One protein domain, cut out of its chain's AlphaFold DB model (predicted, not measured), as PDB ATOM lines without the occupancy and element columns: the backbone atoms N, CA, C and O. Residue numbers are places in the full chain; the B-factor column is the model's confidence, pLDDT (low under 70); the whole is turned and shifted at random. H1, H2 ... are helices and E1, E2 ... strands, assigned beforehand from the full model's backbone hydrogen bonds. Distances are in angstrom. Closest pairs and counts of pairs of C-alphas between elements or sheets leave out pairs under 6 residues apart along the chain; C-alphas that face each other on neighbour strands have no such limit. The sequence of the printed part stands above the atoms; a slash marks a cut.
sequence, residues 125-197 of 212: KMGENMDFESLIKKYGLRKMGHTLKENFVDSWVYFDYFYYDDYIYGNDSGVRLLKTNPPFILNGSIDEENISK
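What this domain is: This is residues 125 to 197 of the 212 residues of the protein "GNAT family N-acetyltransferase" of Thermoplasmatales archaeon (UniProt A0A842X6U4). A small, twisted sheet of five short strands runs through the body, with the one helix, H1, grazing it by E1 and E4, and the hairpin of E2 and E3 packed by E2 near E6 and E7. Much of the rest is loop: of 73 printed residues, under half, 31, are in named elements, in the order H1 E1 E2 E3 E4 E5 E6 E7. The class is mixed, helices and strands; the large sheet, order E1 E4 E5 E6 E7, is mixed too. The whole is compact and rounded, with a radius of gyration of the C-alphas of 11.1 A and spans of 28 by 25 by 18 A.

How they stand to each other: Look first at E4, residues 168 to 170, E5, 176 to 178, and E6, 184 to 187: they form a meander, each strand the antiparallel neighbour of the one before, with N 169 and O 177 at 2.9 A and N 178 and O 184 at 2.9 A. E1, residues 142 to 145, is an edge strand antiparallel to E4, with N 144 and O 168 at 2.9 A. At the other edge E7, residues 194 to 196, is parallel to E6, with N 185 and O 195 at 2.8 A. The sheet is only just strongly twisted, its C-alphas up to 4.2 A off the best plane. H1, residues 132 to 139, only grazes it; its closest C-alphas to E1 are Ile 136 and Arg 142, 7.1 A apart. Every O i to N i+4 pair in H1 is within hydrogen-bond range. E2, residues 152 to 154, and E3, 157 to 159, form an antiparallel hairpin, with N 159 and O 152 at 2.8 A. The closest C-alphas of E2 and E6 are Val 153 and Phe 184, 6.3 A apart; E3 and E6 are apart.

Where its parts are: Find C-alpha 132 at (4.308, -47.161, 0.508), where H1 begins; it runs 10.6 A. E1 spans 9.5 A and E6 9.3 A. E7 ends at C-alpha 196, (19.192, -49.093, 2.598).

The domain as a whole: The C-alphas of Val 157 and Asp 172 are the farthest apart, 28.9 A. The printed part has no cut and no long link, and no printed residue is under 70 in pLDDT.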
ATOM      1  N   LYS A 125      17.010 -52.913   7.890       96.50
ATOM      2  CA  LYS A 125      16.517 -52.457   9.186       96.50
ATOM      3  C   LYS A 125      15.167 -53.111   9.437       96.50
ATOM      4  O   LYS A 125      14.224 -52.887   8.685       96.50
ATOM      5  N   MET A 126      15.086 -53.887  10.514       94.69
ATOM      6  CA  MET A 126      13.816 -54.387  11.031       94.69
ATOM      7  C   MET A 126      12.996 -53.219  11.591       94.69
ATOM      8  O   MET A 126      13.527 -52.385  12.327       94.69
ATOM      9  N   GLY A 127      11.706 -53.187  11.279       94.75
ATOM     10  CA  GLY A 127      10.781 -52.158  11.743       94.75
ATOM     11  C   GLY A 127       9.333 -52.549  11.470       94.75
ATOM     12  O   GLY A 127       9.051 -53.674  11.061       94.75
ATOM     13  N   GLU A 128       8.403 -51.626  11.707       95.81
ATOM     14  CA  GLU A 128       7.009 -51.820  11.303       95.81
ATOM     15  C   GLU A 128       6.929 -51.920   9.775       95.81
ATOM     16  O   GLU A 128       7.482 -51.073   9.069       95.81
ATOM     17  N   ASN A 129       6.250 -52.949   9.261       94.25
ATOM     18  CA  ASN A 129       5.950 -53.032   7.838       94.25
ATOM     19  C   ASN A 129       4.836 -52.027   7.517       94.25
ATOM     20  O   ASN A 129       3.725 -52.134   8.040       94.25
ATOM     21  N   MET A 130       5.149 -51.045   6.674       94.81
ATOM     22  CA  MET A 130       4.233 -49.979   6.290       94.81
ATOM     23  C   MET A 130       4.104 -49.922   4.773       94.81
ATOM     24  O   MET A 130       5.101 -49.940   4.049       94.81
ATOM     25  N   ASP A 131       2.869 -49.808   4.284       95.06
ATOM     26  CA  ASP A 131       2.635 -49.635   2.858       95.06
ATOM     27  C   ASP A 131       3.217 -48.304   2.355       95.06
ATOM     28  O   ASP A 131       3.322 -47.303   3.073       95.06
ATOM     29  N   PHE A 132       3.583 -48.286   1.078       95.31
ATOM     30  CA  PHE A 132       4.308 -47.161   0.508       95.31
ATOM     31  C   PHE A 132       3.514 -45.844   0.502       95.31
ATOM     32  O   PHE A 132       4.096 -44.768   0.628       95.31
ATOM     33  N   GLU A 133       2.184 -45.901   0.388       96.44
ATOM     34  CA  GLU A 133       1.344 -44.698   0.394       96.44
ATOM     35  C   GLU A 133       1.268 -44.083   1.799       96.44
ATOM     36  O   GLU A 133       1.241 -42.857   1.956       96.44
ATOM     37  N   SER A 134       1.287 -44.921   2.836       97.44
ATOM     38  CA  SER A 134       1.413 -44.480   4.224       97.44
ATOM     39  C   SER A 134       2.778 -43.839   4.498       97.44
ATOM     40  O   SER A 134       2.826 -42.775   5.120       97.44
ATOM     41  N   LEU A 135       3.869 -44.383   3.945       97.44
ATOM     42  CA  LEU A 135       5.203 -43.765   4.030       97.44
ATOM     43  C   LEU A 135       5.248 -42.386   3.366       97.44
ATOM     44  O   LEU A 135       5.798 -41.441   3.941       97.44
ATOM     45  N   ILE A 136       4.626 -42.241   2.188       97.62
ATOM     46  CA  ILE A 136       4.503 -40.951   1.497       97.62
ATOM     47  C   ILE A 136       3.865 -39.908   2.416       97.62
ATOM     48  O   ILE A 136       4.399 -38.806   2.559       97.62
ATOM     49  N   LYS A 137       2.755 -40.257   3.075       97.88
ATOM     50  CA  LYS A 137       2.046 -39.352   3.989       97.88
ATOM     51  C   LYS A 137       2.869 -39.043   5.237       97.88
ATOM     52  O   LYS A 137       2.998 -37.874   5.592       97.88
ATOM     53  N   LYS A 138       3.435 -40.067   5.883       97.62
ATOM     54  CA  LYS A 138       4.171 -39.934   7.148       97.62
ATOM     55  C   LYS A 138       5.406 -39.045   7.008       97.62
ATOM     56  O   LYS A 138       5.640 -38.194   7.860       97.62
ATOM     57  N   TYR A 139       6.164 -39.209   5.925       97.50
ATOM     58  CA  TYR A 139       7.416 -38.479   5.702       97.50
ATOM     59  C   TYR A 139       7.282 -37.286   4.750       97.50
ATOM     60  O   TYR A 139       8.291 -36.654   4.421       97.50
ATOM     61  N   GLY A 140       6.069 -36.962   4.291       97.69
ATOM     62  CA  GLY A 140       5.838 -35.875   3.337       97.69
ATOM     63  C   GLY A 140       6.624 -36.062   2.037       97.69
ATOM     64  O   GLY A 140       7.223 -35.112   1.526       97.69
ATOM     65  N   LEU A 141       6.693 -37.300   1.539       98.00
ATOM     66  CA  LEU A 141       7.460 -37.623   0.342       98.00
ATOM     67  C   LEU A 141       6.735 -37.118  -0.903       98.00
ATOM     68  O   LEU A 141       5.514 -37.166  -1.021       98.00
ATOM     69  N   ARG A 142       7.513 -36.680  -1.883       97.81
ATOM     70  CA  ARG A 142       7.036 -36.273  -3.200       97.81
ATOM     71  C   ARG A 142       7.915 -36.875  -4.279       97.81
ATOM     72  O   ARG A 142       9.084 -37.184  -4.052       97.81
ATOM     73  N   LYS A 143       7.346 -37.002  -5.470       97.75
ATOM     74  CA  LYS A 143       8.076 -37.394  -6.676       97.75
ATOM     75  C   LYS A 143       9.143 -36.343  -6.975       97.75
ATOM     76  O   LYS A 143       8.821 -35.160  -7.058       97.75
ATOM     77  N   MET A 144      10.399 -36.760  -7.114       92.19
ATOM     78  CA  MET A 144      11.515 -35.838  -7.357       92.19
ATOM     79  C   MET A 144      12.121 -35.992  -8.751       92.19
ATOM     80  O   MET A 144      12.360 -35.000  -9.430       92.19
ATOM     81  N   GLY A 145      12.354 -37.224  -9.196       89.50
ATOM     82  CA  GLY A 145      12.917 -37.532 -10.510       89.50
ATOM     83  C   GLY A 145      12.813 -39.023 -10.808       89.50
ATOM     84  O   GLY A 145      12.287 -39.759  -9.985       89.50
ATOM     85  N   HIS A 146      13.312 -39.463 -11.961       89.12
ATOM     86  CA  HIS A 146      13.241 -40.872 -12.391       89.12
ATOM     87  C   HIS A 146      14.605 -41.525 -12.600       89.12
ATOM     88  O   HIS A 146      14.721 -42.742 -12.660       89.12
ATOM     89  N   THR A 147      15.652 -40.720 -12.773       90.75
ATOM     90  CA  THR A 147      16.961 -41.247 -13.149       90.75
ATOM     91  C   THR A 147      17.670 -41.809 -11.928       90.75
ATOM     92  O   THR A 147      18.318 -41.077 -11.178       90.75
ATOM     93  N   LEU A 148      17.570 -43.122 -11.762       94.38
ATOM     94  CA  LEU A 148      18.394 -43.879 -10.839       94.38
ATOM     95  C   LEU A 148      19.773 -44.132 -11.469       94.38
ATOM     96  O   LEU A 148      19.880 -44.415 -12.661       94.38
ATOM     97  N   LYS A 149      20.838 -43.993 -10.676       90.50
ATOM     98  CA  LYS A 149      22.231 -44.231 -11.110       90.50
ATOM     99  C   LYS A 149      22.910 -45.363 -10.347       90.50
ATOM    100  O   LYS A 149      24.054 -45.697 -10.635       90.50
ATOM    101  N   GLU A 150      22.223 -45.907  -9.355       92.81
ATOM    102  CA  GLU A 150      22.752 -46.901  -8.437       92.81
ATOM    103  C   GLU A 150      21.796 -48.080  -8.374       92.81
ATOM    104  O   GLU A 150      20.579 -47.926  -8.460       92.81
ATOM    105  N   ASN A 151      22.363 -49.267  -8.255       97.38
ATOM    106  CA  ASN A 151      21.610 -50.500  -8.131       97.38
ATOM    107  C   ASN A 151      20.786 -50.511  -6.833       97.38
ATOM    108  O   ASN A 151      21.115 -49.828  -5.859       97.38
ATOM    109  N   PHE A 152      19.717 -51.299  -6.826       98.31
ATOM    110  CA  PHE A 152      18.719 -51.288  -5.760       98.31
ATOM    111  C   PHE A 152      18.266 -52.696  -5.397       98.31
ATOM    112  O   PHE A 152      18.531 -53.657  -6.122       98.31
ATOM    113  N   VAL A 153      17.579 -52.815  -4.261       98.50
ATOM    114  CA  VAL A 153      16.909 -54.057  -3.873       98.50
ATOM    115  C   VAL A 153      15.412 -53.898  -4.036       98.50
ATOM    116  O   VAL A 153      14.833 -52.940  -3.535       98.50
ATOM    117  N   ASP A 154      14.793 -54.873  -4.689       98.25
ATOM    118  CA  ASP A 154      13.347 -55.045  -4.677       98.25
ATOM    119  C   ASP A 154      13.000 -56.525  -4.549       98.25
ATOM    120  O   ASP A 154      13.662 -57.385  -5.132       98.25
ATOM    121  N   SER A 155      11.989 -56.841  -3.740       96.31
ATOM    122  CA  SER A 155      11.548 -58.209  -3.460       96.31
ATOM    123  C   SER A 155      12.710 -59.144  -3.091       96.31
ATOM    124  O   SER A 155      12.749 -60.309  -3.510       96.31
ATOM    125  N   TRP A 156      13.661 -58.604  -2.314       97.06
ATOM    126  CA  TRP A 156      14.902 -59.253  -1.867       97.06
ATOM    127  C   TRP A 156      15.862 -59.686  -2.991       97.06
ATOM    128  O   TRP A 156      16.674 -60.592  -2.799       97.06
ATOM    129  N   VAL A 157      15.802 -59.033  -4.154       98.44
ATOM    130  CA  VAL A 157      16.695 -59.249  -5.303       98.44
ATOM    131  C   VAL A 157      17.471 -57.969  -5.613       98.44
ATOM    132  O   VAL A 157      16.896 -56.884  -5.628       98.44
ATOM    133  N   TYR A 158      18.776 -58.096  -5.882       98.56
ATOM    134  CA  TYR A 158      19.632 -56.967  -6.261       98.56
ATOM    135  C   TYR A 158      19.601 -56.700  -7.768       98.56
ATOM    136  O   TYR A 158      20.156 -57.467  -8.568       98.56
ATOM    137  N   PHE A 159      18.980 -55.588  -8.147       98.38
ATOM    138  CA  PHE A 159      18.773 -55.186  -9.530       98.38
ATOM    139  C   PHE A 159      19.751 -54.109  -9.971       98.38
ATOM    140  O   PHE A 159      20.129 -53.218  -9.208       98.38
ATOM    141  N   ASP A 160      20.117 -54.172 -11.251       97.44
ATOM    142  CA  ASP A 160      20.781 -53.046 -11.891       97.44
ATOM    143  C   ASP A 160      19.829 -51.851 -12.001       97.44
ATOM    144  O   ASP A 160      18.639 -52.025 -12.262       97.44
ATOM    145  N   TYR A 161      20.349 -50.635 -11.827       96.38
ATOM    146  CA  TYR A 161      19.543 -49.407 -11.751       96.38
ATOM    147  C   TYR A 161      18.557 -49.212 -12.913       96.38
ATOM    148  O   TYR A 161      17.497 -48.622 -12.729       96.38
ATOM    149  N   PHE A 162      18.886 -49.712 -14.108       94.81
ATOM    150  CA  PHE A 162      18.063 -49.569 -15.310       94.81
ATOM    151  C   PHE A 162      16.799 -50.442 -15.309       94.81
ATOM    152  O   PHE A 162      15.982 -50.307 -16.216       94.81
ATOM    153  N   TYR A 163      16.633 -51.340 -14.331       95.50
ATOM    154  CA  TYR A 163      15.382 -52.077 -14.127       95.50
ATOM    155  C   TYR A 163      14.325 -51.273 -13.368       95.50
ATOM    156  O   TYR A 163      13.173 -51.693 -13.336       95.50
ATOM    157  N   TYR A 164      14.696 -50.153 -12.744       96.50
ATOM    158  CA  TYR A 164      13.743 -49.318 -12.027       96.50
ATOM    159  C   TYR A 164      13.001 -48.388 -12.992       96.50
ATOM    160  O   TYR A 164      13.640 -47.628 -13.723       96.50
ATOM    161  N   ASP A 165      11.668 -48.425 -12.982       95.06
ATOM    162  CA  ASP A 165      10.812 -47.686 -13.921       95.06
ATOM    163  C   ASP A 165       9.838 -46.691 -13.255       95.06
ATOM    164  O   ASP A 165       9.006 -46.087 -13.934       95.06
ATOM    165  N   ASP A 166       9.977 -46.446 -11.948       96.25
ATOM    166  CA  ASP A 166       9.149 -45.500 -11.185       96.25
ATOM    167  C   ASP A 166       9.956 -44.244 -10.766       96.25
ATOM    168  O   ASP A 166      11.100 -44.011 -11.173       96.25
ATOM    169  N   TYR A 167       9.335 -43.348 -10.003       97.31
ATOM    170  CA  TYR A 167       9.946 -42.147  -9.450       97.31
ATOM    171  C   TYR A 167      10.823 -42.464  -8.234       97.31
ATOM    172  O   TYR A 167      10.521 -43.320  -7.411       97.31
ATOM    173  N   ILE A 168      11.850 -41.646  -8.038       97.75
ATOM    174  CA  ILE A 168      12.493 -41.450  -6.743       97.75
ATOM    175  C   ILE A 168      11.577 -40.556  -5.899       97.75
ATOM    176  O   ILE A 168      11.233 -39.436  -6.308       97.75
ATOM    177  N   TYR A 169      11.224 -41.033  -4.709       98.06
ATOM    178  CA  TYR A 169      10.410 -40.309  -3.737       98.06
ATOM    179  C   TYR A 169      11.311 -39.686  -2.671       98.06
ATOM    180  O   TYR A 169      12.270 -40.304  -2.208       98.06
ATOM    181  N   GLY A 170      11.029 -38.448  -2.275       97.88
ATOM    182  CA  GLY A 170      11.830 -37.771  -1.261       97.88
ATOM    183  C   GLY A 170      11.213 -36.502  -0.702       97.88
ATOM    184  O   GLY A 170      10.152 -36.075  -1.142       97.88
ATOM    185  N   ASN A 171      11.884 -35.896   0.274       97.44
ATOM    186  CA  ASN A 171      11.439 -34.680   0.959       97.44
ATOM    187  C   ASN A 171      12.597 -33.687   1.193       97.44
ATOM    188  O   ASN A 171      13.752 -33.942   0.832       97.44
ATOM    189  N   ASP A 172      12.299 -32.540   1.803       95.12
ATOM    190  CA  ASP A 172      13.298 -31.493   2.064       95.12
ATOM    191  C   ASP A 172      14.260 -31.825   3.209       95.12
ATOM    192  O   ASP A 172      15.338 -31.243   3.273       95.12
ATOM    193  N   SER A 173      13.933 -32.800   4.067       93.69
ATOM    194  CA  SER A 173      14.853 -33.274   5.113       93.69
ATOM    195  C   SER A 173      15.957 -34.193   4.580       93.69
ATOM    196  O   SER A 173      16.855 -34.574   5.325       93.69
ATOM    197  N   GLY A 174      15.921 -34.526   3.285       94.56
ATOM    198  CA  GLY A 174      16.968 -35.285   2.603       94.56
ATOM    199  C   GLY A 174      16.676 -36.775   2.434       94.56
ATOM    200  O   GLY A 174      17.502 -37.470   1.842       94.56
ATOM    201  N   VAL A 175      15.511 -37.271   2.865       96.56
ATOM    202  CA  VAL A 175      15.111 -38.667   2.623       96.56
ATOM    203  C   VAL A 175      14.900 -38.885   1.126       96.56
ATOM    204  O   VAL A 175      14.225 -38.090   0.466       96.56
ATOM    205  N   ARG A 176      15.496 -39.942   0.573       96.69
ATOM    206  CA  ARG A 176      15.318 -40.400  -0.811       96.69
ATOM    207  C   ARG A 176      15.139 -41.908  -0.800       96.69
ATOM    208  O   ARG A 176      16.000 -42.610  -0.274       96.69
ATOM    209  N   LEU A 177      14.062 -42.399  -1.395       96.94
ATOM    210  CA  LEU A 177      13.760 -43.823  -1.434       96.94
ATOM    211  C   LEU A 177      12.985 -44.225  -2.689       96.94
ATOM    212  O   LEU A 177      12.404 -43.385  -3.382       96.94
ATOM    213  N   LEU A 178      13.006 -45.523  -2.968       98.12
ATOM    214  CA  LEU A 178      12.334 -46.156  -4.093       98.12
ATOM    215  C   LEU A 178      11.095 -46.917  -3.623       98.12
ATOM    216  O   LEU A 178      11.092 -47.514  -2.545       98.12
ATOM    217  N   LYS A 179      10.064 -46.928  -4.471       97.50
ATOM    218  CA  LYS A 179       8.877 -47.779  -4.322       97.50
ATOM    219  C   LYS A 179       9.214 -49.235  -4.633       97.50
ATOM    220  O   LYS A 179       9.026 -49.694  -5.751       97.50
ATOM    221  N   THR A 180       9.747 -49.923  -3.633       97.75
ATOM    222  CA  THR A 180      10.146 -51.338  -3.650       97.75
ATOM    223  C   THR A 180       9.591 -52.039  -2.411       97.75
ATOM    224  O   THR A 180       9.025 -51.387  -1.529       97.75
ATOM    225  N   ASN A 181       9.753 -53.359  -2.321       95.69
ATOM    226  CA  ASN A 181       9.347 -54.136  -1.152       95.69
ATOM    227  C   ASN A 181      10.494 -55.009  -0.589       95.69
ATOM    228  O   ASN A 181      10.855 -56.005  -1.226       95.69
ATOM    229  N   PRO A 182      11.048 -54.701   0.601       96.62
ATOM    230  CA  PRO A 182      10.821 -53.490   1.400       96.62
ATOM    231  C   PRO A 182      11.249 -52.202   0.665       96.62
ATOM    232  O   PRO A 182      12.007 -52.287  -0.309       96.62
ATOM    233  N   PRO A 183      10.814 -51.009   1.114       97.69
ATOM    234  CA  PRO A 183      11.267 -49.733   0.560       97.69
ATOM    235  C   PRO A 183      12.794 -49.624   0.558       97.69
ATOM    236  O   PRO A 183      13.446 -49.922   1.563       97.69
ATOM    237  N   PHE A 184      13.364 -49.180  -0.565       98.06
ATOM    238  CA  PHE A 184      14.809 -49.071  -0.728       98.06
ATOM    239  C   PHE A 184      15.276 -47.635  -0.507       98.06
ATOM    240  O   PHE A 184      14.972 -46.743  -1.303       98.06
ATOM    241  N   ILE A 185      16.021 -47.398   0.568       97.56
ATOM    242  CA  ILE A 185      16.507 -46.073   0.952       97.56
ATOM    243  C   ILE A 185      17.826 -45.778   0.239       97.56
ATOM    244  O   ILE A 185      18.852 -46.423   0.476       97.56
ATOM    245  N   LEU A 186      17.804 -44.753  -0.613       96.31
ATOM    246  CA  LEU A 186      18.982 -44.223  -1.298       96.31
ATOM    247  C   LEU A 186      19.769 -43.270  -0.394       96.31
ATOM    248  O   LEU A 186      20.998 -43.270  -0.400       96.31
ATOM    249  N   ASN A 187      19.059 -42.432   0.366       95.44
ATOM    250  CA  ASN A 187      19.653 -41.446   1.265       95.44
ATOM    251  C   ASN A 187      18.705 -41.092   2.417       95.44
ATOM    252  O   ASN A 187      17.486 -41.083   2.247       95.44
ATOM    253  N   GLY A 188      19.277 -40.720   3.562       94.88
ATOM    254  CA  GLY A 188      18.525 -40.471   4.790       94.88
ATOM    255  C   GLY A 188      18.116 -41.772   5.479       94.88
ATOM    256  O   GLY A 188      18.699 -42.825   5.231       94.88
ATOM    257  N   SER A 189      17.125 -41.689   6.359       94.25
ATOM    258  CA  SER A 189      16.650 -42.823   7.150       94.25
ATOM    259  C   SER A 189      15.157 -42.702   7.430       94.25
ATOM    260  O   SER A 189      14.634 -41.592   7.550       94.25
ATOM    261  N   ILE A 190      14.506 -43.850   7.586       95.19
ATOM    262  CA  ILE A 190      13.148 -43.983   8.121       95.19
ATOM    263  C   ILE A 190      13.156 -45.004   9.269       95.19
ATOM    264  O   ILE A 190      14.159 -45.703   9.477       95.19
ATOM    265  N   ASP A 191      12.077 -45.060  10.046       95.12
ATOM    266  CA  ASP A 191      11.990 -45.935  11.224       95.12
ATOM    267  C   ASP A 191      11.383 -47.305  10.913       95.12
ATOM    268  O   ASP A 191      11.650 -48.271  11.625       95.12
ATOM    269  N   GLU A 192      10.620 -47.385   9.831       96.69
ATOM    270  CA  GLU A 192       9.953 -48.578   9.325       96.69
ATOM    271  C   GLU A 192      10.936 -49.595   8.753       96.69
ATOM    272  O   GLU A 192      12.109 -49.300   8.499       96.69
ATOM    273  N   GLU A 193      10.421 -50.801   8.518       97.31
ATOM    274  CA  GLU A 193      11.141 -51.844   7.800       97.31
ATOM    275  C   GLU A 193      11.637 -51.317   6.447       97.31
ATOM    276  O   GLU A 193      10.865 -50.797   5.638       97.31
ATOM    277  N   ASN A 194      12.940 -51.438   6.194       97.69
ATOM    278  CA  ASN A 194      13.530 -50.994   4.937       97.69
ATOM    279  C   ASN A 194      14.847 -51.707   4.627       97.69
ATOM    280  O   ASN A 194      15.485 -52.306   5.497       97.69
ATOM    281  N   ILE A 195      15.269 -51.591   3.370       98.19
ATOM    282  CA  ILE A 195      16.633 -51.904   2.951       98.19
ATOM    283  C   ILE A 195      17.274 -50.603   2.493       98.19
ATOM    284  O   ILE A 195      16.669 -49.826   1.768       98.19
ATOM    285  N   SER A 196      18.509 -50.348   2.892       97.62
ATOM    286  CA  SER A 196      19.192 -49.093   2.598       97.62
ATOM    287  C   SER A 196      20.558 -49.327   1.975       97.62
ATOM    288  O   SER A 196      21.206 -50.354   2.194       97.62
ATOM    289  N   LYS A 197      21.022 -48.347   1.195       94.56
ATOM    290  CA  LYS A 197      22.381 -48.355   0.637       94.56
ATOM    291  C   LYS A 197      23.455 -48.196   1.718       94.56
ATOM    292  O   LYS A 197      24.578 -48.664   1.561       94.56
TER     293      LYS A 197